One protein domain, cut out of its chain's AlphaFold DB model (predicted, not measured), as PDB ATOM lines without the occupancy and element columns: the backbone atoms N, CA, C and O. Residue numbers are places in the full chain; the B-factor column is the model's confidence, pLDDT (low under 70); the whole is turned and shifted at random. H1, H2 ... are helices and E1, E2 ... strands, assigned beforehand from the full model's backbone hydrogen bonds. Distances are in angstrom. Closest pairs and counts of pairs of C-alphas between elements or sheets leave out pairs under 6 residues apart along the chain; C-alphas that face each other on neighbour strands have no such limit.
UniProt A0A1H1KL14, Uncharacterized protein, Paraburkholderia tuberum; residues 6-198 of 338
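AT A GLANCE: This is residues 6 to 198 of the 338 residues of an uncharacterized protein of Paraburkholderia tuberum (UniProt A0A1H1KL14). A strongly twisted sheet of four strands has the long helix H6 along one face and H4 slantwise on the other, with H1 beside H6. Away from these three layers, toward the other end of the longest axis, H2 and H3 pack together among long loops, and the short helix H5, near the middle of the whole, sits between H2 and the sheet. The printed part has 193 residues, with seven named helices and four named strands in the order H1 E1 E2 H2 H3 E3 H4 H5 E4 H6 H7; the sheet's order is E1 - E4 - E2 - E3, all antiparallel. The class is mixed, helices and strands, with under half of the residues in named elements. The whole is compact, with a radius of gyration of the C-alphas of 15.8 A and spans of 44 by 36 by 30 A.

IN THESE COORDINATES: Start in the sheet at C-alpha 95, (119.566, 288.933, 209.050), where E3 begins; it runs 17.8 A to residue 101. Beside it is E2, residues 32 to 37, 16.7 A, then E4, residues 140 to 145, 16.8 A, and E1, residues 18 to 21. Find C-alpha 149 at (109.374, 275.704, 214.351); from there H6 runs 21.0 A to residue 163. H4 is residues 106 to 115, 14.1 A, and H1 is residues 6 to 11. The other helices before H6 in the chain are H2, residues 56 to 65, 14.3 A, H3, residues 78 to 86, 12.3 A, and H5, residues 128 to 132. H7, residues 166 to 171, ends at C-alpha 171, (116.726, 305.806, 212.538).

HOW THE PARTS SIT: In the sheet, look for N 34 and O 99 of E2 and E3, 2.9 A apart, N 35 and O 142 of E2 and E4, 2.8 A, and N 20 and O 141 of E1 and E4, 2.9 A, each within hydrogen-bond range. H6 lies over E2 and E3 at a height over the sheet of 9.4 A, along the strands, at 3 degrees to E3 on the local plane; its closest C-alpha pair with E3 is Leu 100 and Pro 149, 5.8 A. H4, on the opposite face at a height of 9.1 A, lies over E3 and runs slantwise, at 46 degrees on the local plane. E3, H4, H5 and E4 make a split strand-helix-strand unit, two strands running the same way with E2 between them, and its crossover is right-handed. H1 only grazes the sheet with residues 6 to 9 and touches H6, which touches H1 with its residues 155 to 160 alone; the closest C-alphas are those of Ala 8 and Ile 156, 5.1 A apart. H2 touches H3, the C-alphas of Glu 60 and Leu 78 being 6.7 A apart, and only just touches H5, with 3 pairs of C-alphas within 8 A, the closest being Ala 58 and Leu 132, 5.5 A. H5 only grazes the sheet with residues 128 to 130; H2, H3 and H7 are not on it, and H7 touches no helix. Every O i to N i+4 pair is within hydrogen-bond range in H1, H2, H3, H4, H6 and H7; H5 has 0 of 1, with 2 of 2 O i to N i+3 pairs within range.

THE WHOLE: The two C-alphas farthest apart are those of Ser 15 and Ala 74, 45.0 A. The printed part has no cut. The links E2 to H2, H2 to H3 and H4 to H5 are long, and residues 172 to 198 hold no named element. The mean pLDDT of the printed part is 95.0, and no printed residue is under 70.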
ATOM      1  N   SER A   6     124.419 282.270 213.588       98.19
ATOM      2  CA  SER A   6     124.839 281.277 214.575       98.19
ATOM      3  C   SER A   6     124.217 281.547 215.944       98.19
ATOM      4  O   SER A   6     123.547 280.674 216.495       98.19
ATOM      5  N   GLU A   7     124.325 282.782 216.447       98.31
ATOM      6  CA  GLU A   7     123.702 283.198 217.712       98.31
ATOM      7  C   GLU A   7     122.179 283.040 217.677       98.31
ATOM      8  O   GLU A   7     121.580 282.566 218.643       98.31
ATOM      9  N   ALA A   8     121.550 283.384 216.548       98.31
ATOM     10  CA  ALA A   8     120.121 283.189 216.344       98.31
ATOM     11  C   ALA A   8     119.710 281.715 216.503       98.31
ATOM     12  O   ALA A   8     118.804 281.408 217.283       98.31
ATOM     13  N   PHE A   9     120.371 280.787 215.803       98.56
ATOM     14  CA  PHE A   9     120.060 279.362 215.943       98.56
ATOM     15  C   PHE A   9     120.395 278.818 217.334       98.56
ATOM     16  O   PHE A   9     119.580 278.088 217.906       98.56
ATOM     17  N   ALA A  10     121.532 279.219 217.905       98.19
ATOM     18  CA  ALA A  10     121.956 278.804 219.236       98.19
ATOM     19  C   ALA A  10     120.939 279.209 220.313       98.19
ATOM     20  O   ALA A  10     120.602 278.396 221.174       98.19
ATOM     21  N   ALA A  11     120.371 280.415 220.231       97.19
ATOM     22  CA  ALA A  11     119.347 280.872 221.168       97.19
ATOM     23  C   ALA A  11     118.069 280.025 221.129       97.19
ATOM     24  O   ALA A  11     117.426 279.834 222.159       97.19
ATOM     25  N   ALA A  12     117.718 279.477 219.963       96.38
ATOM     26  CA  ALA A  12     116.606 278.541 219.811       96.38
ATOM     27  C   ALA A  12     116.980 277.078 220.135       96.38
ATOM     28  O   ALA A  12     116.138 276.192 219.976       96.38
ATOM     29  N   GLY A  13     118.221 276.811 220.564       97.81
ATOM     30  CA  GLY A  13     118.725 275.464 220.835       97.81
ATOM     31  C   GLY A  13     118.856 274.600 219.579       97.81
ATOM     32  O   GLY A  13     118.681 273.385 219.654       97.81
ATOM     33  N   LEU A  14     119.096 275.214 218.416       97.56
ATOM     34  CA  LEU A  14     119.143 274.529 217.127       97.56
ATOM     35  C   LEU A  14     120.567 274.423 216.586       97.56
ATOM     36  O   LEU A  14     121.346 275.371 216.650       97.56
ATOM     37  N   SER A  15     120.869 273.282 215.971       96.06
ATOM     38  CA  SER A  15     122.074 273.110 215.161       96.06
ATOM     39  C   SER A  15     121.793 273.519 213.709       96.06
ATOM     40  O   SER A  15     120.799 273.057 213.138       96.06
ATOM     41  N   PRO A  16     122.645 274.352 213.084       95.75
ATOM     42  CA  PRO A  16     122.512 274.694 211.671       95.75
ATOM     43  C   PRO A  16     122.585 273.440 210.788       95.75
ATOM     44  O   PRO A  16     123.521 272.651 210.888       95.75
ATOM     45  N   GLY A  17     121.604 273.266 209.904       93.06
ATOM     46  CA  GLY A  17     121.584 272.211 208.887       93.06
ATOM     47  C   GLY A  17     122.367 272.572 207.621       93.06
ATOM     48  O   GLY A  17     122.713 271.689 206.844       93.06
ATOM     49  N   GLY A  18     122.651 273.862 207.415       95.38
ATOM     50  CA  GLY A  18     123.484 274.368 206.327       95.38
ATOM     51  C   GLY A  18     123.032 275.732 205.803       95.38
ATOM     52  O   GLY A  18     122.074 276.328 206.304       95.38
ATOM     53  N   SER A  19     123.721 276.187 204.758       97.44
ATOM     54  CA  SER A  19     123.450 277.430 204.028       97.44
ATOM     55  C   SER A  19     123.327 277.126 202.537       97.44
ATOM     56  O   SER A  19     124.103 276.337 202.000       97.44
ATOM     57  N   VAL A  20     122.366 277.744 201.851       97.69
ATOM     58  CA  VAL A  20     122.238 277.679 200.387       97.69
ATOM     59  C   VAL A  20     121.947 279.064 199.806       97.69
ATOM     60  O   VAL A  20     121.308 279.872 200.484       97.69
ATOM     61  N   PRO A  21     122.346 279.357 198.556       98.31
ATOM     62  CA  PRO A  21     121.958 280.598 197.897       98.31
ATOM     63  C   PRO A  21     120.439 280.713 197.756       98.31
ATOM     64  O   PRO A  21     119.735 279.713 197.565       98.31
ATOM     65  N   TRP A  22     119.923 281.940 197.776       97.88
ATOM     66  CA  TRP A  22     118.521 282.215 197.489       97.88
ATOM     67  C   TRP A  22     118.081 281.593 196.157       97.88
ATOM     68  O   TRP A  22     118.784 281.649 195.150       97.88
ATOM     69  N   GLY A  23     116.885 281.004 196.140       96.69
ATOM     70  CA  GLY A  23     116.366 280.266 194.985       96.69
ATOM     71  C   GLY A  23     116.762 278.787 194.967       96.69
ATOM     72  O   GLY A  23     116.137 278.006 194.250       96.69
ATOM     73  N   THR A  24     117.715 278.372 195.805       96.56
ATOM     74  CA  THR A  24     118.085 276.964 195.979       96.56
ATOM     75  C   THR A  24     117.246 276.330 197.085       96.56
ATOM     76  O   THR A  24     117.030 276.917 198.150       96.56
ATOM     77  N   LYS A  25     116.738 275.120 196.833       93.31
ATOM     78  CA  LYS A  25     116.024 274.337 197.847       93.31
ATOM     79  C   LYS A  25     117.027 273.545 198.696       93.31
ATOM     80  O   LYS A  25     117.854 272.847 198.112       93.31
ATOM     81  N   PRO A  26     116.953 273.598 200.035       90.12
ATOM     82  CA  PRO A  26     117.805 272.774 200.881       90.12
ATOM     83  C   PRO A  26     117.437 271.293 200.746       90.12
ATOM     84  O   PRO A  26     116.265 270.941 200.579       90.12
ATOM     85  N   ALA A  27     118.436 270.421 200.885       83.81
ATOM     86  CA  ALA A  27     118.269 268.968 200.913       83.81
ATOM     87  C   ALA A  27     117.808 268.469 202.298       83.81
ATOM     88  O   ALA A  27     118.269 267.442 202.786       83.81
ATOM     89  N   LEU A  28     116.909 269.215 202.949       81.75
ATOM     90  CA  LEU A  28     116.365 268.884 204.260       81.75
ATOM     91  C   LEU A  28     114.858 268.603 204.118       81.75
ATOM     92  O   LEU A  28     114.087 269.540 203.875       81.75
ATOM     93  N   PRO A  29     114.420 267.335 204.239       80.00
ATOM     94  CA  PRO A  29     113.009 266.970 204.103       80.00
ATOM     95  C   PRO A  29     112.182 267.337 205.344       80.00
ATOM     96  O   PRO A  29     110.955 267.244 205.330       80.00
ATOM     97  N   GLU A  30     112.838 267.755 206.423       90.62
ATOM     98  CA  GLU A  30     112.209 268.037 207.705       90.62
ATOM     99  C   GLU A  30     111.559 269.425 207.759       90.62
ATOM    100  O   GLU A  30     111.861 270.346 206.990       90.62
ATOM    101  N   ARG A  31     110.639 269.570 208.714       94.25
ATOM    102  CA  ARG A  31     110.119 270.864 209.157       94.25
ATOM    103  C   ARG A  31     111.182 271.614 209.963       94.25
ATOM    104  O   ARG A  31     112.075 271.007 210.553       94.25
ATOM    105  N   GLY A  32     111.070 272.933 210.039       96.12
ATOM    106  CA  GLY A  32     112.082 273.720 210.731       96.12
ATOM    107  C   GLY A  32     111.969 275.214 210.504       96.12
ATOM    108  O   GLY A  32     110.929 275.722 210.079       96.12
ATOM    109  N   VAL A  33     113.062 275.907 210.785       98.00
ATOM    110  CA  VAL A  33     113.198 277.356 210.614       98.00
ATOM    111  C   VAL A  33     114.275 277.667 209.587       98.00
ATOM    112  O   VAL A  33     115.178 276.865 209.346       98.00
ATOM    113  N   TYR A  34     114.167 278.838 208.976       98.38
ATOM    114  CA  TYR A  34     115.185 279.363 208.084       98.38
ATOM    115  C   TYR A  34     115.372 280.862 208.284       98.38
ATOM    116  O   TYR A  34     114.435 281.586 208.619       98.38
ATOM    117  N   ILE A  35     116.594 281.317 208.049       98.75
ATOM    118  CA  ILE A  35     117.020 282.705 208.128       98.75
ATOM    119  C   ILE A  35     117.510 283.102 206.742       98.75
ATOM    120  O   ILE A  35     118.346 282.412 206.165       98.75
ATOM    121  N   VAL A  36     116.982 284.196 206.199       98.81
ATOM    122  CA  VAL A  36     117.501 284.810 204.975       98.81
ATOM    123  C   VAL A  36     118.429 285.946 205.365       98.81
ATOM    124  O   VAL A  36     118.024 286.820 206.138       98.81
ATOM    125  N   SER A  37     119.649 285.940 204.839       98.62
ATOM    126  CA  SER A  37     120.690 286.890 205.222       98.62
ATOM    127  C   SER A  37     121.476 287.434 204.019       98.62
ATOM    128  O   SER A  37     121.330 286.960 202.887       98.62
ATOM    129  N   LEU A  38     122.295 288.456 204.275       98.56
ATOM    130  CA  LEU A  38     123.229 289.068 203.322       98.56
ATOM    131  C   LEU A  38     124.558 288.303 203.160       98.56
ATOM    132  O   LEU A  38     125.391 288.721 202.361       98.56
ATOM    133  N   THR A  39     124.784 287.225 203.913       97.81
ATOM    134  CA  THR A  39     126.088 286.550 204.009       97.81
ATOM    135  C   THR A  39     125.929 285.030 204.046       97.81
ATOM    136  O   THR A  39     124.923 284.519 204.519       97.81
ATOM    137  N   ASP A  40     126.899 284.276 203.541       97.00
ATOM    138  CA  ASP A  40     126.903 282.807 203.635       97.00
ATOM    139  C   ASP A  40     127.406 282.296 204.992       97.00
ATOM    140  O   ASP A  40     127.109 281.161 205.389       97.00
ATOM    141  N   SER A  41     128.130 283.154 205.709       97.44
ATOM    142  CA  SER A  41     128.758 282.877 206.990       97.44
ATOM    143  C   SER A  41     127.756 282.906 208.142       97.44
ATOM    144  O   SER A  41     126.920 283.801 208.247       97.44
ATOM    145  N   LEU A  42     127.863 281.931 209.049       97.62
ATOM    146  CA  LEU A  42     126.987 281.849 210.217       97.62
ATOM    147  C   LEU A  42     127.399 282.814 211.337       97.62
ATOM    148  O   LEU A  42     126.529 283.327 212.035       97.62
ATOM    149  N   ASP A  43     128.697 283.077 211.487       97.19
ATOM    150  CA  ASP A  43     129.280 283.801 212.629       97.19
ATOM    151  C   ASP A  43     129.748 285.223 212.267       97.19
ATOM    152  O   ASP A  43     130.484 285.857 213.022       97.19
ATOM    153  N   SER A  44     129.363 285.735 211.094       95.50
ATOM    154  CA  SER A  44     129.844 287.019 210.582       95.50
ATOM    155  C   SER A  44     128.721 288.026 210.376       95.50
ATOM    156  O   SER A  44     127.648 287.702 209.873       95.50
ATOM    157  N   LEU A  45     129.016 289.281 210.707       95.88
ATOM    158  CA  LEU A  45     128.220 290.451 210.324       95.88
ATOM    159  C   LEU A  45     128.784 291.139 209.067       95.88
ATOM    160  O   LEU A  45     128.237 292.136 208.594       95.88
ATOM    161  N   GLN A  46     129.893 290.630 208.515       94.00
ATOM    162  CA  GLN A  46     130.434 291.137 207.257       94.00
ATOM    163  C   GLN A  46     129.428 290.880 206.134       94.00
ATOM    164  O   GLN A  46     128.936 289.764 205.966       94.00
ATOM    165  N   GLY A  47     129.124 291.931 205.375       92.50
ATOM    166  CA  GLY A  47     128.078 291.926 204.352       92.50
ATOM    167  C   GLY A  47     126.852 292.766 204.714       92.50
ATOM    168  O   GLY A  47     126.035 293.016 203.832       92.50
ATOM    169  N   ALA A  48     126.736 293.255 205.959       97.06
ATOM    170  CA  ALA A  48     125.742 294.270 206.307       97.06
ATOM    171  C   ALA A  48     125.895 295.502 205.397       97.06
ATOM    172  O   ALA A  48     127.010 295.930 205.080       97.06
ATOM    173  N   LEU A  49     124.769 296.055 204.941       97.62
ATOM    174  CA  LEU A  49     124.756 297.164 203.987       97.62
ATOM    175  C   LEU A  49     124.230 298.433 204.661       97.62
ATOM    176  O   LEU A  49     123.128 298.403 205.210       97.62
ATOM    177  N   PRO A  50     124.911 299.586 204.521       96.88
ATOM    178  CA  PRO A  50     124.489 300.834 205.160       96.88
ATOM    179  C   PRO A  50     123.160 301.376 204.613       96.88
ATOM    180  O   PRO A  50     122.558 302.271 205.203       96.88
ATOM    181  N   ARG A  51     122.705 300.875 203.458       97.38
ATOM    182  CA  ARG A  51     121.434 301.230 202.825       97.38
ATOM    183  C   ARG A  51     120.798 299.992 202.214       97.38
ATOM    184  O   ARG A  51     121.505 299.138 201.681       97.38
ATOM    185  N   ALA A  52     119.469 299.949 202.222       97.88
ATOM    186  CA  ALA A  52     118.720 298.904 201.543       97.88
ATOM    187  C   ALA A  52     119.013 298.928 200.031       97.88
ATOM    188  O   ALA A  52     118.786 299.962 199.390       97.88
ATOM    189  N   PRO A  53     119.453 297.810 199.431       98.19
ATOM    190  CA  PRO A  53     119.611 297.696 197.987       98.19
ATOM    191  C   PRO A  53     118.232 297.507 197.339       98.19
ATOM    192  O   PRO A  53     117.869 296.407 196.949       98.19
ATOM    193  N   LEU A  54     117.411 298.558 197.287       98.62
ATOM    194  CA  LEU A  54     116.050 298.506 196.738       98.62
ATOM    195  C   LEU A  54     116.062 298.554 195.201       98.62
ATOM    196  O   LEU A  54     116.857 299.275 194.606       98.62
ATOM    197  N   SER A  55     115.164 297.805 194.559       98.38
ATOM    198  CA  SER A  55     115.012 297.724 193.101       98.38
ATOM    199  C   SER A  55     113.824 298.565 192.618       98.38
ATOM    200  O   SER A  55     112.691 298.103 192.743       98.38
ATOM    201  N   PRO A  56     114.020 299.761 192.027       97.88
ATOM    202  CA  PRO A  56     112.906 300.589 191.554       97.88
ATOM    203  C   PRO A  56     111.939 299.842 190.623       97.88
ATOM    204  O   PRO A  56     110.726 299.960 190.776       97.88
ATOM    205  N   THR A  57     112.465 298.979 189.749       98.06
ATOM    206  CA  THR A  57     111.663 298.160 188.829       98.06
ATOM    207  C   THR A  57     110.756 297.161 189.558       98.06
ATOM    208  O   THR A  57     109.602 296.977 189.168       98.06
ATOM    209  N   ALA A  58     111.209 296.558 190.666       98.00
ATOM    210  CA  ALA A  58     110.360 295.698 191.493       98.00
ATOM    211  C   ALA A  58     109.213 296.485 192.156       98.00
ATOM    212  O   ALA A  58     108.094 295.983 192.272       98.00
ATOM    213  N   PHE A  59     109.460 297.735 192.562       98.44
ATOM    214  CA  PHE A  59     108.426 298.607 193.127       98.44
ATOM    215  C   PHE A  59     107.400 299.061 192.076       98.44
ATOM    216  O   PHE A  59     106.202 299.068 192.367       98.44
ATOM    217  N   GLU A  60     107.831 299.380 190.854       97.88
ATOM    218  CA  GLU A  60     106.933 299.673 189.727       97.88
ATOM    219  C   GLU A  60     106.030 298.477 189.413       97.88
ATOM    220  O   GLU A  60     104.804 298.614 189.330       97.88
ATOM    221  N   GLN A  61     106.618 297.279 189.329       96.50
ATOM    222  CA  GLN A  61     105.866 296.039 189.157       96.50
ATOM    223  C   GLN A  61     104.860 295.840 190.295       96.50
ATOM    224  O   GLN A  61     103.712 295.468 190.050       96.50
ATOM    225  N   TRP A  62     105.260 296.098 191.541       96.31
ATOM    226  CA  TRP A  62     104.375 295.945 192.692       96.31
ATOM    227  C   TRP A  62     103.177 296.889 192.634       96.31
ATOM    228  O   TRP A  62     102.046 296.452 192.850       96.31
ATOM    229  N   LEU A  63     103.406 298.161 192.296       95.88
ATOM    230  CA  LEU A  63     102.340 299.136 192.086       95.88
ATOM    231  C   LEU A  63     101.402 298.683 190.963       95.88
ATOM    232  O   LEU A  63     100.184 298.764 191.133       95.88
ATOM    233  N   SER A  64     101.941 298.167 189.860       94.38
ATOM    234  CA  SER A  64     101.150 297.652 188.739       94.38
ATOM    235  C   SER A  64     100.265 296.461 189.143       94.38
ATOM    236  O   SER A  64      99.055 296.479 188.919       94.38
ATOM    237  N   VAL A  65     100.832 295.457 189.820       93.94
ATOM    238  CA  VAL A  65     100.111 294.237 190.238       93.94
ATOM    239  C   VAL A  65      99.121 294.507 191.377       93.94
ATOM    240  O   VAL A  65      98.090 293.843 191.485       93.94
ATOM    241  N   CYS A  66      99.414 295.474 192.246       94.38
ATOM    242  CA  CYS A  66      98.572 295.845 193.381       94.38
ATOM    243  C   CYS A  66      98.053 297.282 193.214       94.38
ATOM    244  O   CYS A  66      98.544 298.182 193.900       94.38
ATOM    245  N   PRO A  67      97.043 297.540 192.359       93.12
ATOM    246  CA  PRO A  67      96.524 298.893 192.110       93.12
ATOM    247  C   PRO A  67      95.904 299.553 193.352       93.12
ATOM    248  O   PRO A  67      95.826 300.774 193.441       93.12
ATOM    249  N   GLU A  68      95.524 298.755 194.350       93.31
ATOM    250  CA  GLU A  68      94.985 299.226 195.629       93.31
ATOM    251  C   GLU A  68      96.048 299.404 196.720       93.31
ATOM    252  O   GLU A  68      95.706 299.659 197.875       93.31
ATOM    253  N   LEU A  69      97.333 299.226 196.392       95.69
ATOM    254  CA  LEU A  69      98.414 299.478 197.337       95.69
ATOM    255  C   LEU A  69      98.384 300.948 197.767       95.69
ATOM    256  O   LEU A  69      98.488 301.841 196.925       95.69
ATOM    257  N   THR A  70      98.285 301.178 199.074       96.44
ATOM    258  CA  THR A  70      98.336 302.508 199.693       96.44
ATOM    259  C   THR A  70      99.403 302.567 200.772       96.44
ATOM    260  O   THR A  70      99.584 301.583 201.486       96.44
ATOM    261  N   VAL A  71     100.002 303.736 200.973       96.50
ATOM    262  CA  VAL A  71     100.796 304.102 202.150       96.50
ATOM    263  C   VAL A  71      99.983 305.122 202.938       96.50
ATOM    264  O   VAL A  71      99.574 306.140 202.390       96.50
ATOM    265  N   ASP A  72      99.689 304.822 204.203       94.06
ATOM    266  CA  ASP A  72      98.901 305.689 205.097       94.06
ATOM    267  C   ASP A  72      97.540 306.108 204.511       94.06
ATOM    268  O   ASP A  72      97.032 307.196 204.756       94.06
ATOM    269  N   GLY A  73      96.929 305.213 203.729       94.06
ATOM    270  CA  GLY A  73      95.607 305.412 203.131       94.06
ATOM    271  C   GLY A  73      95.602 306.091 201.760       94.06
ATOM    272  O   GLY A  73      94.561 306.073 201.109       94.06
ATOM    273  N   ALA A  74      96.737 306.605 201.277       94.19
ATOM    274  CA  ALA A  74      96.857 307.193 199.943       94.19
ATOM    275  C   ALA A  74      97.673 306.302 198.998       94.19
ATOM    276  O   ALA A  74      98.589 305.596 199.420       94.19
ATOM    277  N   ARG A  75      97.357 306.333 197.700       96.19
ATOM    278  CA  ARG A  75      98.173 305.692 196.662       96.19
ATOM    279  C   ARG A  75      99.523 306.423 196.581       96.19
ATOM    280  O   ARG A  75      99.517 307.604 196.243       96.19
ATOM    281  N   PRO A  76     100.659 305.775 196.888       96.94
ATOM    282  CA  PRO A  76     101.940 306.468 196.887       96.94
ATOM    283  C   PRO A  76     102.480 306.624 195.453       96.94
ATOM    284  O   PRO A  76     102.309 305.707 194.641       96.94
ATOM    285  N   PRO A  77     103.190 307.721 195.133       96.25
ATOM    286  CA  PRO A  77     104.145 307.723 194.033       96.25
ATOM    287  C   PRO A  77     105.302 306.752 194.327       96.25
ATOM    288  O   PRO A  77     105.558 306.390 195.480       96.25
ATOM    289  N   LEU A  78     106.016 306.347 193.274       97.44
ATOM    290  CA  LEU A  78     107.087 305.346 193.341       97.44
ATOM    291  C   LEU A  78     108.142 305.675 194.409       97.44
ATOM    292  O   LEU A  78     108.415 304.845 195.276       97.44
ATOM    293  N   GLU A  79     108.687 306.894 194.394       97.44
ATOM    294  CA  GLU A  79     109.730 307.303 195.342       97.44
ATOM    295  C   GLU A  79     109.263 307.252 196.798       97.44
ATOM    296  O   GLU A  79     109.989 306.755 197.657       97.44
ATOM    297  N   GLN A  80     108.032 307.694 197.085       98.00
ATOM    298  CA  GLN A  80     107.493 307.658 198.446       98.00
ATOM    299  C   GLN A  80     107.368 306.215 198.948       98.00
ATOM    300  O   GLN A  80     107.618 305.941 200.123       98.00
ATOM    301  N   LEU A  81     106.991 305.279 198.074       98.38
ATOM    302  CA  LEU A  81     106.902 303.867 198.431       98.38
ATOM    303  C   LEU A  81     108.288 303.259 198.703       98.38
ATOM    304  O   LEU A  81     108.445 302.537 199.690       98.38
ATOM    305  N   ILE A  82     109.286 303.583 197.875       98.69
ATOM    306  CA  ILE A  82     110.682 303.160 198.069       98.69
ATOM    307  C   ILE A  82     111.214 303.698 199.399       98.69
ATOM    308  O   ILE A  82     111.670 302.916 200.233       98.69
ATOM    309  N   GLN A  83     111.088 305.005 199.643       98.12
ATOM    310  CA  GLN A  83     111.507 305.645 200.895       98.12
ATOM    311  C   GLN A  83     110.798 305.032 202.107       98.12
ATOM    312  O   GLN A  83     111.427 304.779 203.136       98.12
ATOM    313  N   ARG A  84     109.497 304.732 201.985       98.25
ATOM    314  CA  ARG A  84     108.730 304.090 203.057       98.25
ATOM    315  C   ARG A  84     109.300 302.726 203.427       98.25
ATOM    316  O   ARG A  84     109.403 302.435 204.612       98.25
ATOM    317  N   VAL A  85     109.625 301.890 202.445       98.50
ATOM    318  CA  VAL A  85     110.202 300.563 202.700       98.50
ATOM    319  C   VAL A  85     111.640 300.680 203.211       98.50
ATOM    320  O   VAL A  85     111.990 299.993 204.166       98.50
ATOM    321  N   ALA A  86     112.444 301.590 202.649       98.50
ATOM    322  CA  ALA A  86     113.823 301.843 203.075       98.50
ATOM    323  C   ALA A  86     113.932 302.195 204.565       98.50
ATOM    324  O   ALA A  86     114.878 301.781 205.225       98.50
ATOM    325  N   ALA A  87     112.937 302.898 205.116       98.06
ATOM    326  CA  ALA A  87     112.910 303.313 206.519       98.06
ATOM    327  C   ALA A  87     112.736 302.157 207.535       98.06
ATOM    328  O   ALA A  87     112.673 302.398 208.740       98.06
ATOM    329  N   PHE A  88     112.628 300.909 207.063       98.19
ATOM    330  CA  PHE A  88     112.644 299.694 207.887       98.19
ATOM    331  C   PHE A  88     113.967 298.922 207.804       98.19
ATOM    332  O   PHE A  88     114.067 297.836 208.376       98.19
ATOM    333  N   TRP A  89     114.950 299.439 207.064       98.38
ATOM    334  CA  TRP A  89     116.263 298.821 206.919       98.38
ATOM    335  C   TRP A  89     117.117 299.010 208.172       98.38
ATOM    336  O   TRP A  89     117.087 300.066 208.797       98.38
ATOM    337  N   LEU A  90     117.897 297.986 208.500       97.81
ATOM    338  CA  LEU A  90     118.818 297.966 209.630       97.81
ATOM    339  C   LEU A  90     120.247 297.883 209.068       97.81
ATOM    340  O   LEU A  90     120.584 296.864 208.465       97.81
ATOM    341  N   PRO A  91     121.059 298.955 209.163       97.50
ATOM    342  CA  PRO A  91     122.304 299.086 208.400       97.50
ATOM    343  C   PRO A  91     123.455 298.196 208.889       97.50
ATOM    344  O   PRO A  91     124.424 297.997 208.160       97.50
ATOM    345  N   ASP A  92     123.365 297.695 210.115       97.00
ATOM    346  CA  ASP A  92     124.372 296.886 210.803       97.00
ATOM    347  C   ASP A  92     123.950 295.417 210.981       97.00
ATOM    348  O   ASP A  92     124.678 294.638 211.591       97.00
ATOM    349  N   GLU A  93     122.801 295.027 210.424       98.06
ATOM    350  CA  GLU A  93     122.265 293.670 210.508       98.06
ATOM    351  C   GLU A  93     122.454 292.915 209.186       98.06
ATOM    352  O   GLU A  93     122.229 293.447 208.096       98.06
ATOM    353  N   VAL A  94     122.811 291.632 209.281       98.31
ATOM    354  CA  VAL A  94     122.852 290.722 208.121       98.31
ATOM    355  C   VAL A  94     121.575 289.905 207.968       98.31
ATOM    356  O   VAL A  94     121.265 289.467 206.862       98.31
ATOM    357  N   VAL A  95     120.817 289.700 209.051       98.69
ATOM    358  CA  VAL A  95     119.566 288.933 209.050       98.69
ATOM    359  C   VAL A  95     118.418 289.794 208.527       98.69
ATOM    360  O   VAL A  95     118.033 290.796 209.126       98.69
ATOM    361  N   LEU A  96     117.820 289.375 207.410       98.75
ATOM    362  CA  LEU A  96     116.755 290.125 206.738       98.75
ATOM    363  C   LEU A  96     115.367 289.536 206.972       98.75
ATOM    364  O   LEU A  96     114.370 290.262 206.942       98.75
ATOM    365  N   TYR A  97     115.284 288.220 207.159       98.81
ATOM    366  CA  TYR A  97     114.022 287.521 207.351       98.81
ATOM    367  C   TYR A  97     114.218 286.228 208.126       98.81
ATOM    368  O   TYR A  97     115.160 285.486 207.871       98.81
ATOM    369  N   VAL A  98     113.273 285.920 209.000       98.69
ATOM    370  CA  VAL A  98     113.175 284.647 209.704       98.69
ATOM    371  C   VAL A  98     111.839 284.032 209.325       98.69
ATOM    372  O   VAL A  98     110.790 284.662 209.470       98.69
ATOM    373  N   GLY A  99     111.879 282.819 208.794       97.31
ATOM    374  CA  GLY A  99     110.700 282.071 208.401       97.31
ATOM    375  C   GLY A  99     110.692 280.672 208.992       97.31
ATOM    376  O   GLY A  99     111.681 280.178 209.532       97.31
ATOM    377  N   LEU A 100     109.545 280.015 208.861       95.94
ATOM    378  CA  LEU A 100     109.343 278.661 209.351       95.94
ATOM    379  C   LEU A 100     108.559 277.807 208.358       95.94
ATOM    380  O   LEU A 100     107.781 278.311 207.536       95.94
ATOM    381  N   ALA A 101     108.738 276.499 208.486       93.81
ATOM    382  CA  ALA A 101     107.924 275.461 207.881       93.81
ATOM    383  C   ALA A 101     107.353 274.589 209.008       93.81
ATOM    384  O   ALA A 101     108.098 273.861 209.651       93.81
ATOM    385  N   GLU A 102     106.050 274.699 209.285       86.88
ATOM    386  CA  GLU A 102     105.392 273.995 210.403       86.88
ATOM    387  C   GLU A 102     104.770 272.660 209.968       86.88
ATOM    388  O   GLU A 102     104.934 271.640 210.636       86.88
ATOM    389  N   SER A 103     104.056 272.678 208.838       84.06
ATOM    390  CA  SER A 103     103.217 271.573 208.355       84.06
ATOM    391  C   SER A 103     103.758 270.859 207.113       84.06
ATOM    392  O   SER A 103     103.122 269.937 206.620       84.06
ATOM    393  N   GLN A 104     104.872 271.329 206.559       88.69
ATOM    394  CA  GLN A 104     105.509 270.794 205.353       88.69
ATOM    395  C   GLN A 104     107.032 270.881 205.507       88.69
ATOM    396  O   GLN A 104     107.512 271.497 206.462       88.69
ATOM    397  N   SER A 105     107.776 270.303 204.565       93.19
ATOM    398  CA  SER A 105     109.237 270.390 204.568       93.19
ATOM    399  C   SER A 105     109.724 271.833 204.372       93.19
ATOM    400  O   SER A 105     109.056 272.667 203.742       93.19
ATOM    401  N   LEU A 106     110.922 272.135 204.874       93.94
ATOM    402  CA  LEU A 106     111.614 273.392 204.578       93.94
ATOM    403  C   LEU A 106     111.818 273.582 203.070       93.94
ATOM    404  O   LEU A 106     111.600 274.679 202.552       93.94
ATOM    405  N   SER A 107     112.156 272.504 202.359       94.19
ATOM    406  CA  SER A 107     112.328 272.497 200.903       94.19
ATOM    407  C   SER A 107     111.062 272.944 200.157       94.19
ATOM    408  O   SER A 107     111.120 273.821 199.286       94.19
ATOM    409  N   ASP A 108     109.891 272.430 200.547       94.38
ATOM    410  CA  ASP A 108     108.605 272.820 199.956       94.38
ATOM    411  C   ASP A 108     108.232 274.257 200.309       94.38
ATOM    412  O   ASP A 108     107.765 275.015 199.453       94.38
ATOM    413  N   ARG A 109     108.466 274.664 201.562       95.38
ATOM    414  CA  ARG A 109     108.185 276.029 202.022       95.38
ATOM    415  C   ARG A 109     109.009 277.067 201.276       95.38
ATOM    416  O   ARG A 109     108.445 278.068 200.835       95.38
ATOM    417  N   LEU A 110     110.302 276.821 201.108       95.69
ATOM    418  CA  LEU A 110     111.192 277.694 200.349       95.69
ATOM    419  C   LEU A 110     110.858 277.665 198.859       95.69
ATOM    420  O   LEU A 110     110.778 278.720 198.241       95.69
ATOM    421  N   GLY A 111     110.522 276.497 198.299       95.44
ATOM    422  CA  GLY A 111     110.013 276.392 196.930       95.44
ATOM    423  C   GLY A 111     108.793 277.281 196.680       95.44
ATOM    424  O   GLY A 111     108.774 278.064 195.730       95.44
ATOM    425  N   GLN A 112     107.802 277.220 197.572       94.94
ATOM    426  CA  GLN A 112     106.638 278.107 197.546       94.94
ATOM    427  C   GLN A 112     107.044 279.578 197.671       94.94
ATOM    428  O   GLN A 112     106.482 280.430 196.981       94.94
ATOM    429  N   TYR A 113     108.007 279.890 198.540       96.00
ATOM    430  CA  TYR A 113     108.472 281.256 198.738       96.00
ATOM    431  C   TYR A 113     109.120 281.825 197.476       96.00
ATOM    432  O   TYR A 113     108.741 282.909 197.032       96.00
ATOM    433  N   TYR A 114     110.016 281.079 196.832       96.00
ATOM    434  CA  TYR A 114     110.677 281.502 195.598       96.00
ATOM    435  C   TYR A 114     109.669 281.709 194.469       96.00
ATOM    436  O   TYR A 114     109.672 282.763 193.833       96.00
ATOM    437  N   GLN A 115     108.738 280.766 194.304       95.00
ATOM    438  CA  GLN A 115     107.750 280.791 193.227       95.00
ATOM    439  C   GLN A 115     106.663 281.850 193.406       95.00
ATOM    440  O   GLN A 115     106.138 282.301 192.399       95.00
ATOM    441  N   THR A 116     106.306 282.254 194.636       93.94
ATOM    442  CA  THR A 116     105.210 283.219 194.875       93.94
ATOM    443  C   THR A 116     105.594 284.617 194.373       93.94
ATOM    444  O   THR A 116     106.403 285.272 195.027       93.94
ATOM    445  N   PRO A 117     105.041 285.136 193.267       92.81
ATOM    446  CA  PRO A 117     105.400 286.459 192.754       92.81
ATOM    447  C   PRO A 117     105.068 287.594 193.732       92.81
ATOM    448  O   PRO A 117     104.195 287.464 194.594       92.81
ATOM    449  N   LEU A 118     105.732 288.739 193.571       93.31
ATOM    450  CA  LEU A 118     105.416 289.954 194.320       93.31
ATOM    451  C   LEU A 118     103.945 290.358 194.105       93.31
ATOM    452  O   LEU A 118     103.414 290.250 193.003       93.31
ATOM    453  N   GLY A 119     103.264 290.764 195.178       91.88
ATOM    454  CA  GLY A 119     101.828 291.061 195.160       91.88
ATOM    455  C   GLY A 119     100.911 289.832 195.231       91.88
ATOM    456  O   GLY A 119      99.722 289.978 195.516       91.88
ATOM    457  N   LYS A 120     101.415 288.601 195.070       91.31
ATOM    458  CA  LYS A 120     100.593 287.395 195.251       91.31
ATOM    459  C   LYS A 120     100.447 287.035 196.727       91.31
ATOM    460  O   LYS A 120     101.389 287.065 197.513       91.31
ATOM    461  N   ARG A 121      99.228 286.650 197.110       84.38
ATOM    462  CA  ARG A 121      98.890 286.287 198.498       84.38
ATOM    463  C   ARG A 121      99.271 284.844 198.861       84.38
ATOM    464  O   ARG A 121      99.429 284.512 200.035       84.38
ATOM    465  N   THR A 122      99.347 283.960 197.878       81.75
ATOM    466  CA  THR A 122      99.546 282.518 198.066       81.75
ATOM    467  C   THR A 122     100.502 281.982 197.006       81.75
ATOM    468  O   THR A 122     100.516 282.539 195.908       81.75
ATOM    469  N   PRO A 123     101.223 280.881 197.274       85.38
ATOM    470  CA  PRO A 123     101.232 280.093 198.518       85.38
ATOM    471  C   PRO A 123     101.985 280.736 199.700       85.38
ATOM    472  O   PRO A 123     101.729 280.364 200.847       85.38
ATOM    473  N   HIS A 124     102.845 281.734 199.466       86.62
ATOM    474  CA  HIS A 124     103.676 282.344 200.512       86.62
ATOM    475  C   HIS A 124     103.729 283.883 200.431       86.62
ATOM    476  O   HIS A 124     104.635 284.450 199.831       86.62
ATOM    477  N   ALA A 125     102.804 284.579 201.103       83.50
ATOM    478  CA  ALA A 125     102.822 286.051 201.169       83.50
ATOM    479  C   ALA A 125     103.873 286.651 202.122       83.50
ATOM    480  O   ALA A 125     104.172 287.837 202.024       83.50
ATOM    481  N   GLY A 126     104.379 285.881 203.093       90.12
ATOM    482  CA  GLY A 126     105.343 286.384 204.080       90.12
ATOM    483  C   GLY A 126     106.675 286.783 203.440       90.12
ATOM    484  O   GLY A 126     107.037 286.242 202.396       90.12
ATOM    485  N   GLY A 127     107.393 287.727 204.052       95.12
ATOM    486  CA  GLY A 127     108.744 288.104 203.632       95.12
ATOM    487  C   GLY A 127     108.843 288.786 202.260       95.12
ATOM    488  O   GLY A 127     109.925 288.858 201.684       95.12
ATOM    489  N   TYR A 128     107.742 289.277 201.684       96.25
ATOM    490  CA  TYR A 128     107.761 289.832 200.322       96.25
ATOM    491  C   TYR A 128     108.665 291.069 200.167       96.25
ATOM    492  O   TYR A 128     109.074 291.364 199.049       96.25
ATOM    493  N   PHE A 129     109.024 291.751 201.265       98.06
ATOM    494  CA  PHE A 129     110.014 292.836 201.262       98.06
ATOM    495  C   PHE A 129     111.368 292.400 200.690       98.06
ATOM    496  O   PHE A 129     112.023 293.206 200.042       98.06
ATOM    497  N   LEU A 130     111.760 291.127 200.826       98.56
ATOM    498  CA  LEU A 130     112.989 290.635 200.193       98.56
ATOM    499  C   LEU A 130     112.930 290.733 198.667       98.56
ATOM    500  O   LEU A 130     113.923 291.044 198.026       98.56
ATOM    501  N   LYS A 131     111.749 290.537 198.069       98.12
ATOM    502  CA  LYS A 131     111.567 290.600 196.610       98.12
ATOM    503  C   LYS A 131     111.590 292.024 196.050       98.12
ATOM    504  O   LYS A 131     111.484 292.196 194.843       98.12
ATOM    505  N   LEU A 132     111.708 293.022 196.924       98.56
ATOM    506  CA  LEU A 132     111.928 294.419 196.561       98.56
ATOM    507  C   LEU A 132     113.422 294.762 196.468       98.56
ATOM    508  O   LEU A 132     113.757 295.886 196.094       98.56
ATOM    509  N   LEU A 133     114.313 293.830 196.821       98.62
ATOM    510  CA  LEU A 133     115.755 294.039 196.797       98.62
ATOM    511  C   LEU A 133     116.339 293.775 195.401       98.62
ATOM    512  O   LEU A 133     115.990 292.795 194.744       98.62
ATOM    513  N   SER A 134     117.268 294.622 194.958       98.44
ATOM    514  CA  SER A 134     118.017 294.463 193.707       98.44
ATOM    515  C   SER A 134     119.056 293.344 193.782       98.44
ATOM    516  O   SER A 134     119.393 292.754 192.760       98.44
ATOM    517  N   ASN A 135     119.516 292.998 194.986       97.69
ATOM    518  CA  ASN A 135     120.471 291.920 195.234       97.69
ATOM    519  C   ASN A 135     119.803 290.607 195.681       97.69
ATOM    520  O   ASN A 135     120.451 289.796 196.336       97.69
ATOM    521  N   LEU A 136     118.530 290.368 195.336       97.44
ATOM    522  CA  LEU A 136     117.781 289.180 195.775       97.44
ATOM    523  C   LEU A 136     118.531 287.856 195.527       97.44
ATOM    524  O   LEU A 136     118.522 286.971 196.377       97.44
ATOM    525  N   HIS A 137     119.205 287.726 194.382       95.88
ATOM    526  CA  HIS A 137     119.987 286.535 194.022       95.88
ATOM    527  C   HIS A 137     121.329 286.411 194.762       95.88
ATOM    528  O   HIS A 137     121.957 285.361 194.692       95.88
ATOM    529  N   GLY A 138     121.763 287.463 195.459       96.94
ATOM    530  CA  GLY A 138     122.943 287.462 196.324       96.94
ATOM    531  C   GLY A 138     122.634 287.151 197.790       96.94
ATOM    532  O   GLY A 138     123.544 287.190 198.611       96.94
ATOM    533  N   LEU A 139     121.370 286.882 198.138       98.56
ATOM    534  CA  LEU A 139     120.990 286.500 199.497       98.56
ATOM    535  C   LEU A 139     121.256 285.016 199.758       98.56
ATOM    536  O   LEU A 139     121.234 284.190 198.844       98.56
ATOM    537  N   TRP A 140     121.400 284.678 201.034       98.62
ATOM    538  CA  TRP A 140     121.602 283.314 201.512       98.62
ATOM    539  C   TRP A 140     120.458 282.863 202.400       98.62
ATOM    540  O   TRP A 140     119.827 283.668 203.078       98.62
ATOM    541  N   VAL A 141     120.181 281.563 202.385       98.56
ATOM    542  CA  VAL A 141     119.198 280.907 203.242       98.56
ATOM    543  C   VAL A 141     119.919 279.903 204.124       98.56
ATOM    544  O   VAL A 141     120.411 278.880 203.648       98.56
ATOM    545  N   HIS A 142     119.929 280.181 205.418       98.50
ATOM    546  CA  HIS A 142     120.415 279.280 206.453       98.50
ATOM    547  C   HIS A 142     119.228 278.563 207.062       98.50
ATOM    548  O   HIS A 142     118.175 279.170 207.252       98.50
ATOM    549  N   TYR A 143     119.358 277.285 207.372       98.12
ATOM    550  CA  TYR A 143     118.223 276.496 207.830       98.12
ATOM    551  C   TYR A 143     118.616 275.540 208.940       98.12
ATOM    552  O   TYR A 143     119.761 275.106 209.027       98.12
ATOM    553  N   ALA A 144     117.645 275.198 209.778       97.44
ATOM    554  CA  ALA A 144     117.797 274.213 210.836       97.44
ATOM    555  C   ALA A 144     116.494 273.426 211.004       97.44
ATOM    556  O   ALA A 144     115.395 273.996 210.966       97.44
ATOM    557  N   ALA A 145     116.620 272.114 211.200       96.94
ATOM    558  CA  ALA A 145     115.498 271.273 211.591       96.94
ATOM    559  C   ALA A 145     114.978 271.705 212.967       96.94
ATOM    560  O   ALA A 145     115.749 272.098 213.840       96.94
ATOM    561  N   SER A 146     113.663 271.640 213.176       95.25
ATOM    562  CA  SER A 146     113.084 271.931 214.490       95.25
ATOM    563  C   SER A 146     111.806 271.143 214.730       95.25
ATOM    564  O   SER A 146     110.880 271.147 213.917       95.25
ATOM    565  N   ALA A 147     111.713 270.519 215.904       91.44
ATOM    566  CA  ALA A 147     110.481 269.889 216.367       91.44
ATOM    567  C   ALA A 147     109.389 270.917 216.726       91.44
ATOM    568  O   ALA A 147     108.205 270.575 216.723       91.44
ATOM    569  N   ASN A 148     109.759 272.172 217.001       94.50
ATOM    570  CA  ASN A 148     108.824 273.257 217.288       94.50
ATOM    571  C   ASN A 148     109.209 274.539 216.521       94.50
ATOM    572  O   ASN A 148     109.716 275.493 217.120       94.50
ATOM    573  N   PRO A 149     108.963 274.583 215.193       94.31
ATOM    574  CA  PRO A 149     109.374 275.704 214.351       94.31
ATOM    575  C   PRO A 149     108.797 277.057 214.783       94.31
ATOM    576  O   PRO A 149     109.474 278.072 214.673       94.31
ATOM    577  N   THR A 150     107.565 277.083 215.300       92.38
ATOM    578  CA  THR A 150     106.912 278.310 215.790       92.38
ATOM    579  C   THR A 150     107.603 278.883 217.017       92.38
ATOM    580  O   THR A 150     107.800 280.094 217.101       92.38
ATOM    581  N   HIS A 151     107.984 278.032 217.970       91.69
ATOM    582  CA  HIS A 151     108.747 278.485 219.125       91.69
ATOM    583  C   HIS A 151     110.137 278.975 218.705       91.69
ATOM    584  O   HIS A 151     110.523 280.078 219.079       91.69
ATOM    585  N   ALA A 152     110.842 278.201 217.875       94.94
ATOM    586  CA  ALA A 152     112.177 278.558 217.403       94.94
ATOM    587  C   ALA A 152     112.202 279.887 216.629       94.94
ATOM    588  O   ALA A 152     113.020 280.749 216.936       94.94
ATOM    589  N   GLU A 153     111.283 280.093 215.678       97.81
ATOM    590  CA  GLU A 153     111.158 281.361 214.943       97.81
ATOM    591  C   GLU A 153     110.941 282.530 215.905       97.81
ATOM    592  O   GLU A 153     111.594 283.567 215.790       97.81
ATOM    593  N   SER A 154     110.074 282.344 216.902       95.06
ATOM    594  CA  SER A 154     109.811 283.397 217.867       95.06
ATOM    595  C   SER A 154     111.009 283.715 218.757       95.06
ATOM    596  O   SER A 154     111.199 284.883 219.092       95.06
ATOM    597  N   VAL A 155     111.789 282.714 219.164       95.88
ATOM    598  CA  VAL A 155     113.014 282.931 219.947       95.88
ATOM    599  C   VAL A 155     114.044 283.685 219.110       95.88
ATOM    600  O   VAL A 155     114.596 284.676 219.583       95.88
ATOM    601  N   ILE A 156     114.231 283.290 217.848       98.50
ATOM    602  CA  ILE A 156     115.159 283.945 216.920       98.50
ATOM    603  C   ILE A 156     114.786 285.419 216.711       98.50
ATOM    604  O   ILE A 156     115.633 286.299 216.869       98.50
ATOM    605  N   ILE A 157     113.523 285.717 216.380       98.19
ATOM    606  CA  ILE A 157     113.087 287.106 216.149       98.19
ATOM    607  C   ILE A 157     113.165 287.923 217.445       98.19
ATOM    608  O   ILE A 157     113.515 289.105 217.403       98.19
ATOM    609  N   GLY A 158     112.867 287.308 218.593       96.88
ATOM    610  CA  GLY A 158     112.981 287.955 219.896       96.88
ATOM    611  C   GLY A 158     114.413 288.340 220.238       96.88
ATOM    612  O   GLY A 158     114.651 289.497 220.591       96.88
ATOM    613  N   LEU A 159     115.363 287.416 220.053       97.88
ATOM    614  CA  LEU A 159     116.784 287.701 220.225       97.88
ATOM    615  C   LEU A 159     117.210 288.841 219.296       97.88
ATOM    616  O   LEU A 159     117.686 289.861 219.788       97.88
ATOM    617  N   PHE A 160     116.951 288.708 217.989       98.44
ATOM    618  CA  PHE A 160     117.271 289.731 216.990       98.44
ATOM    619  C   PHE A 160     116.774 291.114 217.426       98.44
ATOM    620  O   PHE A 160     117.552 292.054 217.542       98.44
ATOM    621  N   SER A 161     115.485 291.221 217.761       97.19
ATOM    622  CA  SER A 161     114.840 292.495 218.107       97.19
ATOM    623  C   SER A 161     115.441 293.134 219.365       97.19
ATOM    624  O   SER A 161     115.552 294.360 219.454       97.19
ATOM    625  N   SER A 162     115.837 292.314 220.345       95.38
ATOM    626  CA  SER A 162     116.504 292.793 221.562       95.38
ATOM    627  C   SER A 162     117.907 293.336 221.276       95.38
ATOM    628  O   SER A 162     118.336 294.309 221.898       95.38
ATOM    629  N   ASN A 163     118.565 292.771 220.265       97.31
ATOM    630  CA  ASN A 163     119.960 292.995 219.927       97.31
ATOM    631  C   ASN A 163     120.214 294.121 218.922       97.31
ATOM    632  O   ASN A 163     121.340 294.640 218.907       97.31
ATOM    633  N   VAL A 164     119.188 294.527 218.158       96.06
ATOM    634  CA  VAL A 164     119.266 295.666 217.230       96.06
ATOM    635  C   VAL A 164     119.880 296.869 217.946       96.06
ATOM    636  O   VAL A 164     119.445 297.240 219.046       96.06
ATOM    637  N   SER A 165     120.899 297.466 217.328       95.31
ATOM    638  CA  SER A 165     121.662 298.555 217.935       95.31
ATOM    639  C   SER A 165     120.805 299.793 218.191       95.31
ATOM    640  O   SER A 165     119.851 300.085 217.466       95.31
ATOM    641  N   ASP A 166     121.167 300.571 219.213       93.81
ATOM    642  CA  ASP A 166     120.463 301.818 219.524       93.81
ATOM    643  C   ASP A 166     120.546 302.822 218.372       93.81
ATOM    644  O   ASP A 166     119.611 303.585 218.147       93.81
ATOM    645  N   THR A 167     121.652 302.814 217.623       93.00
ATOM    646  CA  THR A 167     121.814 303.657 216.436       93.00
ATOM    647  C   THR A 167     120.821 303.275 215.350       93.00
ATOM    648  O   THR A 167     120.060 304.135 214.921       93.00
ATOM    649  N   ALA A 168     120.739 301.995 214.983       94.25
ATOM    650  CA  ALA A 168     119.774 301.547 213.987       94.25
ATOM    651  C   ALA A 168     118.321 301.754 214.453       94.25
ATOM    652  O   ALA A 168     117.481 302.202 213.677       94.25
ATOM    653  N   LYS A 169     118.024 301.509 215.739       93.62
ATOM    654  CA  LYS A 169     116.698 301.765 216.328       93.62
ATOM    655  C   LYS A 169     116.271 303.224 216.199       93.62
ATOM    656  O   LYS A 169     115.116 303.462 215.870       93.62
ATOM    657  N   ARG A 170     117.158 304.195 216.450       92.31
ATOM    658  CA  ARG A 170     116.817 305.629 216.363       92.31
ATOM    659  C   ARG A 170     116.385 306.053 214.960       92.31
ATOM    660  O   ARG A 170     115.500 306.898 214.842       92.31
ATOM    661  N   ASP A 171     116.976 305.448 213.936       91.69
ATOM    662  CA  ASP A 171     116.726 305.806 212.538       91.69
ATOM    663  C   ASP A 171     115.561 305.014 211.914       91.69
ATOM    664  O   ASP A 171     115.065 305.361 210.838       91.69
ATOM    665  N   LEU A 172     115.080 303.964 212.591       93.75
ATOM    666  CA  LEU A 172     113.933 303.180 212.143       93.75
ATOM    667  C   LEU A 172     112.631 303.985 212.197       93.75
ATOM    668  O   LEU A 172     112.306 304.650 213.178       93.75
ATOM    669  N   LYS A 173     111.780 303.788 211.184       94.88
ATOM    670  CA  LYS A 173     110.411 304.331 211.181       94.88
ATOM    671  C   LYS A 173     109.550 303.809 212.335       94.88
ATOM    672  O   LYS A 173     108.628 304.496 212.768       94.88
ATOM    673  N   ASP A 174     109.816 302.585 212.779       94.56
ATOM    674  CA  ASP A 174     109.104 301.923 213.869       94.56
ATOM    675  C   ASP A 174     110.107 301.333 214.874       94.56
ATOM    676  O   ASP A 174     110.413 300.138 214.812       94.56
ATOM    677  N   PRO A 175     110.646 302.165 215.786       91.75
ATOM    678  CA  PRO A 175     111.629 301.730 216.778       91.75
ATOM    679  C   PRO A 175     111.039 300.772 217.822       91.75
ATOM    680  O   PRO A 175     111.784 300.067 218.498       91.75
ATOM    681  N   VAL A 176     109.707 300.735 217.959       92.31
ATOM    682  CA  VAL A 176     108.996 299.844 218.890       92.31
ATOM    683  C   VAL A 176     108.985 298.404 218.368       92.31
ATOM    684  O   VAL A 176     108.967 297.458 219.154       92.31
ATOM    685  N   HIS A 177     109.047 298.227 217.046       94.12
ATOM    686  CA  HIS A 177     108.986 296.925 216.381       94.12
ATOM    687  C   HIS A 177     110.202 296.677 215.459       94.12
ATOM    688  O   HIS A 177     110.055 296.538 214.229       94.12
ATOM    689  N   PRO A 178     111.422 296.571 216.023       96.19
ATOM    690  CA  PRO A 178     112.668 296.438 215.268       96.19
ATOM    691  C   PRO A 178     112.904 294.996 214.774       96.19
ATOM    692  O   PRO A 178     113.981 294.441 214.929       96.19
ATOM    693  N   PHE A 179     111.888 294.352 214.192       97.12
ATOM    694  CA  PHE A 179     112.024 292.995 213.637       97.12
ATOM    695  C   PHE A 179     112.934 292.998 212.400       97.12
ATOM    696  O   PHE A 179     113.116 294.073 211.809       97.12
ATOM    697  N   PRO A 180     113.401 291.826 211.925       98.56
ATOM    698  CA  PRO A 180     114.127 291.742 210.664       98.56
ATOM    699  C   PRO A 180     113.358 292.421 209.529       98.56
ATOM    700  O   PRO A 180     112.120 292.437 209.522       98.56
ATOM    701  N   PHE A 181     114.097 292.988 208.576       98.62
ATOM    702  CA  PHE A 181     113.578 293.862 207.518       98.62
ATOM    703  C   PHE A 181     112.269 293.361 206.882       98.62
ATOM    704  O   PHE A 181     111.311 294.124 206.739       98.62
ATOM    705  N   ALA A 182     112.192 292.070 206.549       98.38
ATOM    706  CA  ALA A 182     111.038 291.481 205.876       98.38
ATOM    707  C   ALA A 182     110.046 290.741 206.797       98.38
ATOM    708  O   ALA A 182     109.009 290.263 206.322       98.38
ATOM    709  N   ASN A 183     110.297 290.669 208.108       98.19
ATOM    710  CA  ASN A 183     109.312 290.214 209.089       98.19
ATOM    711  C   ASN A 183     108.364 291.369 209.426       98.19
ATOM    712  O   ASN A 183     108.650 292.214 210.265       98.19
ATOM    713  N   LEU A 184     107.207 291.420 208.764       95.31
ATOM    714  CA  LEU A 184     106.245 292.523 208.928       95.31
ATOM    715  C   LEU A 184     105.285 292.349 210.116       95.31
ATOM    716  O   LEU A 184     104.520 293.261 210.434       95.31
ATOM    717  N   GLU A 185     105.294 291.180 210.752       91.44
ATOM    718  CA  GLU A 185     104.427 290.833 211.876       91.44
ATOM    719  C   GLU A 185     105.181 289.915 212.839       91.44
ATOM    720  O   GLU A 185     105.583 288.826 212.436       91.44
ATOM    721  N   TRP A 186     105.363 290.352 214.086       89.62
ATOM    722  CA  TRP A 186     105.859 289.539 215.196       89.62
ATOM    723  C   TRP A 186     105.642 290.280 216.539       89.62
ATOM    724  O   TRP A 186     105.794 291.490 216.591       89.62
ATOM    725  N   PRO A 187     105.254 289.611 217.638       85.25
ATOM    726  CA  PRO A 187     104.550 288.338 217.624       85.25
ATOM    727  C   PRO A 187     103.261 288.454 216.794       85.25
ATOM    728  O   PRO A 187     102.831 289.537 216.397       85.25
ATOM    729  N   ARG A 188     102.611 287.322 216.514       72.88
ATOM    730  CA  ARG A 188     101.378 287.305 215.714       72.88
ATOM    731  C   ARG A 188     100.357 288.349 216.199       72.88
ATOM    732  O   ARG A 188     100.023 288.408 217.379       72.88
ATOM    733  N   GLY A 189      99.817 289.126 215.264       79.38
ATOM    734  CA  GLY A 189      98.885 290.226 215.517       79.38
ATOM    735  C   GLY A 189      99.541 291.576 215.818       79.38
ATOM    736  O   GLY A 189      98.842 292.586 215.785       79.38
ATOM    737  N   VAL A 190     100.854 291.614 216.053       83.56
ATOM    738  CA  VAL A 190     101.642 292.843 216.201       83.56
ATOM    739  C   VAL A 190     102.390 293.078 214.901       83.56
ATOM    740  O   VAL A 190     103.190 292.252 214.474       83.56
ATOM    741  N   ARG A 191     102.082 294.183 214.224       87.00
ATOM    742  CA  ARG A 191     102.631 294.500 212.904       87.00
ATOM    743  C   ARG A 191     103.551 295.697 212.985       87.00
ATOM    744  O   ARG A 191     103.227 296.647 213.692       87.00
ATOM    745  N   LYS A 192     104.604 295.676 212.166       92.50
ATOM    746  CA  LYS A 192     105.371 296.887 211.865       92.50
ATOM    747  C   LYS A 192     104.412 297.977 211.387       92.50
ATOM    748  O   LYS A 192     103.530 297.725 210.557       92.50
ATOM    749  N   VAL A 193     104.608 299.201 211.858       92.88
ATOM    750  CA  VAL A 193     103.828 300.391 211.496       92.88
ATOM    751  C   VAL A 193     104.293 300.915 210.130       92.88
ATOM    752  O   VAL A 193     104.730 302.047 209.957       92.88
ATOM    753  N   HIS A 194     104.206 300.059 209.108       93.62
ATOM    754  CA  HIS A 194     104.621 300.375 207.740       93.62
ATOM    755  C   HIS A 194     103.601 301.224 206.973       93.62
ATOM    756  O   HIS A 194     103.930 301.805 205.941       93.62
ATOM    757  N   GLY A 195     102.346 301.294 207.427       92.88
ATOM    758  CA  GLY A 195     101.291 302.078 206.767       92.88
ATOM    759  C   GLY A 195     100.742 301.474 205.467       92.88
ATOM    760  O   GLY A 195      99.676 301.870 205.002       92.88
ATOM    761  N   LEU A 196     101.437 300.484 204.899       94.50
ATOM    762  CA  LEU A 196     101.005 299.737 203.717       94.50
ATOM    763  C   LEU A 196      99.663 299.007 203.916       94.50
ATOM    764  O   LEU A 196      99.480 298.249 204.872       94.50
ATOM    765  N   ARG A 197      98.746 299.164 202.959       93.94
ATOM    766  CA  ARG A 197      97.525 298.349 202.790       93.94
ATOM    767  C   ARG A 197      97.368 297.970 201.324       93.94
ATOM    768  O   ARG A 197      97.953 298.625 200.479       93.94
ATOM    769  N   GLY A 198      96.627 296.902 201.019       92.12
ATOM    770  CA  GLY A 198      96.458 296.447 199.627       92.12
ATOM    771  C   GLY A 198      97.735 295.874 198.995       92.12
ATOM    772  O   GLY A 198      97.829 295.780 197.782       92.12
TER     773      GLY A 198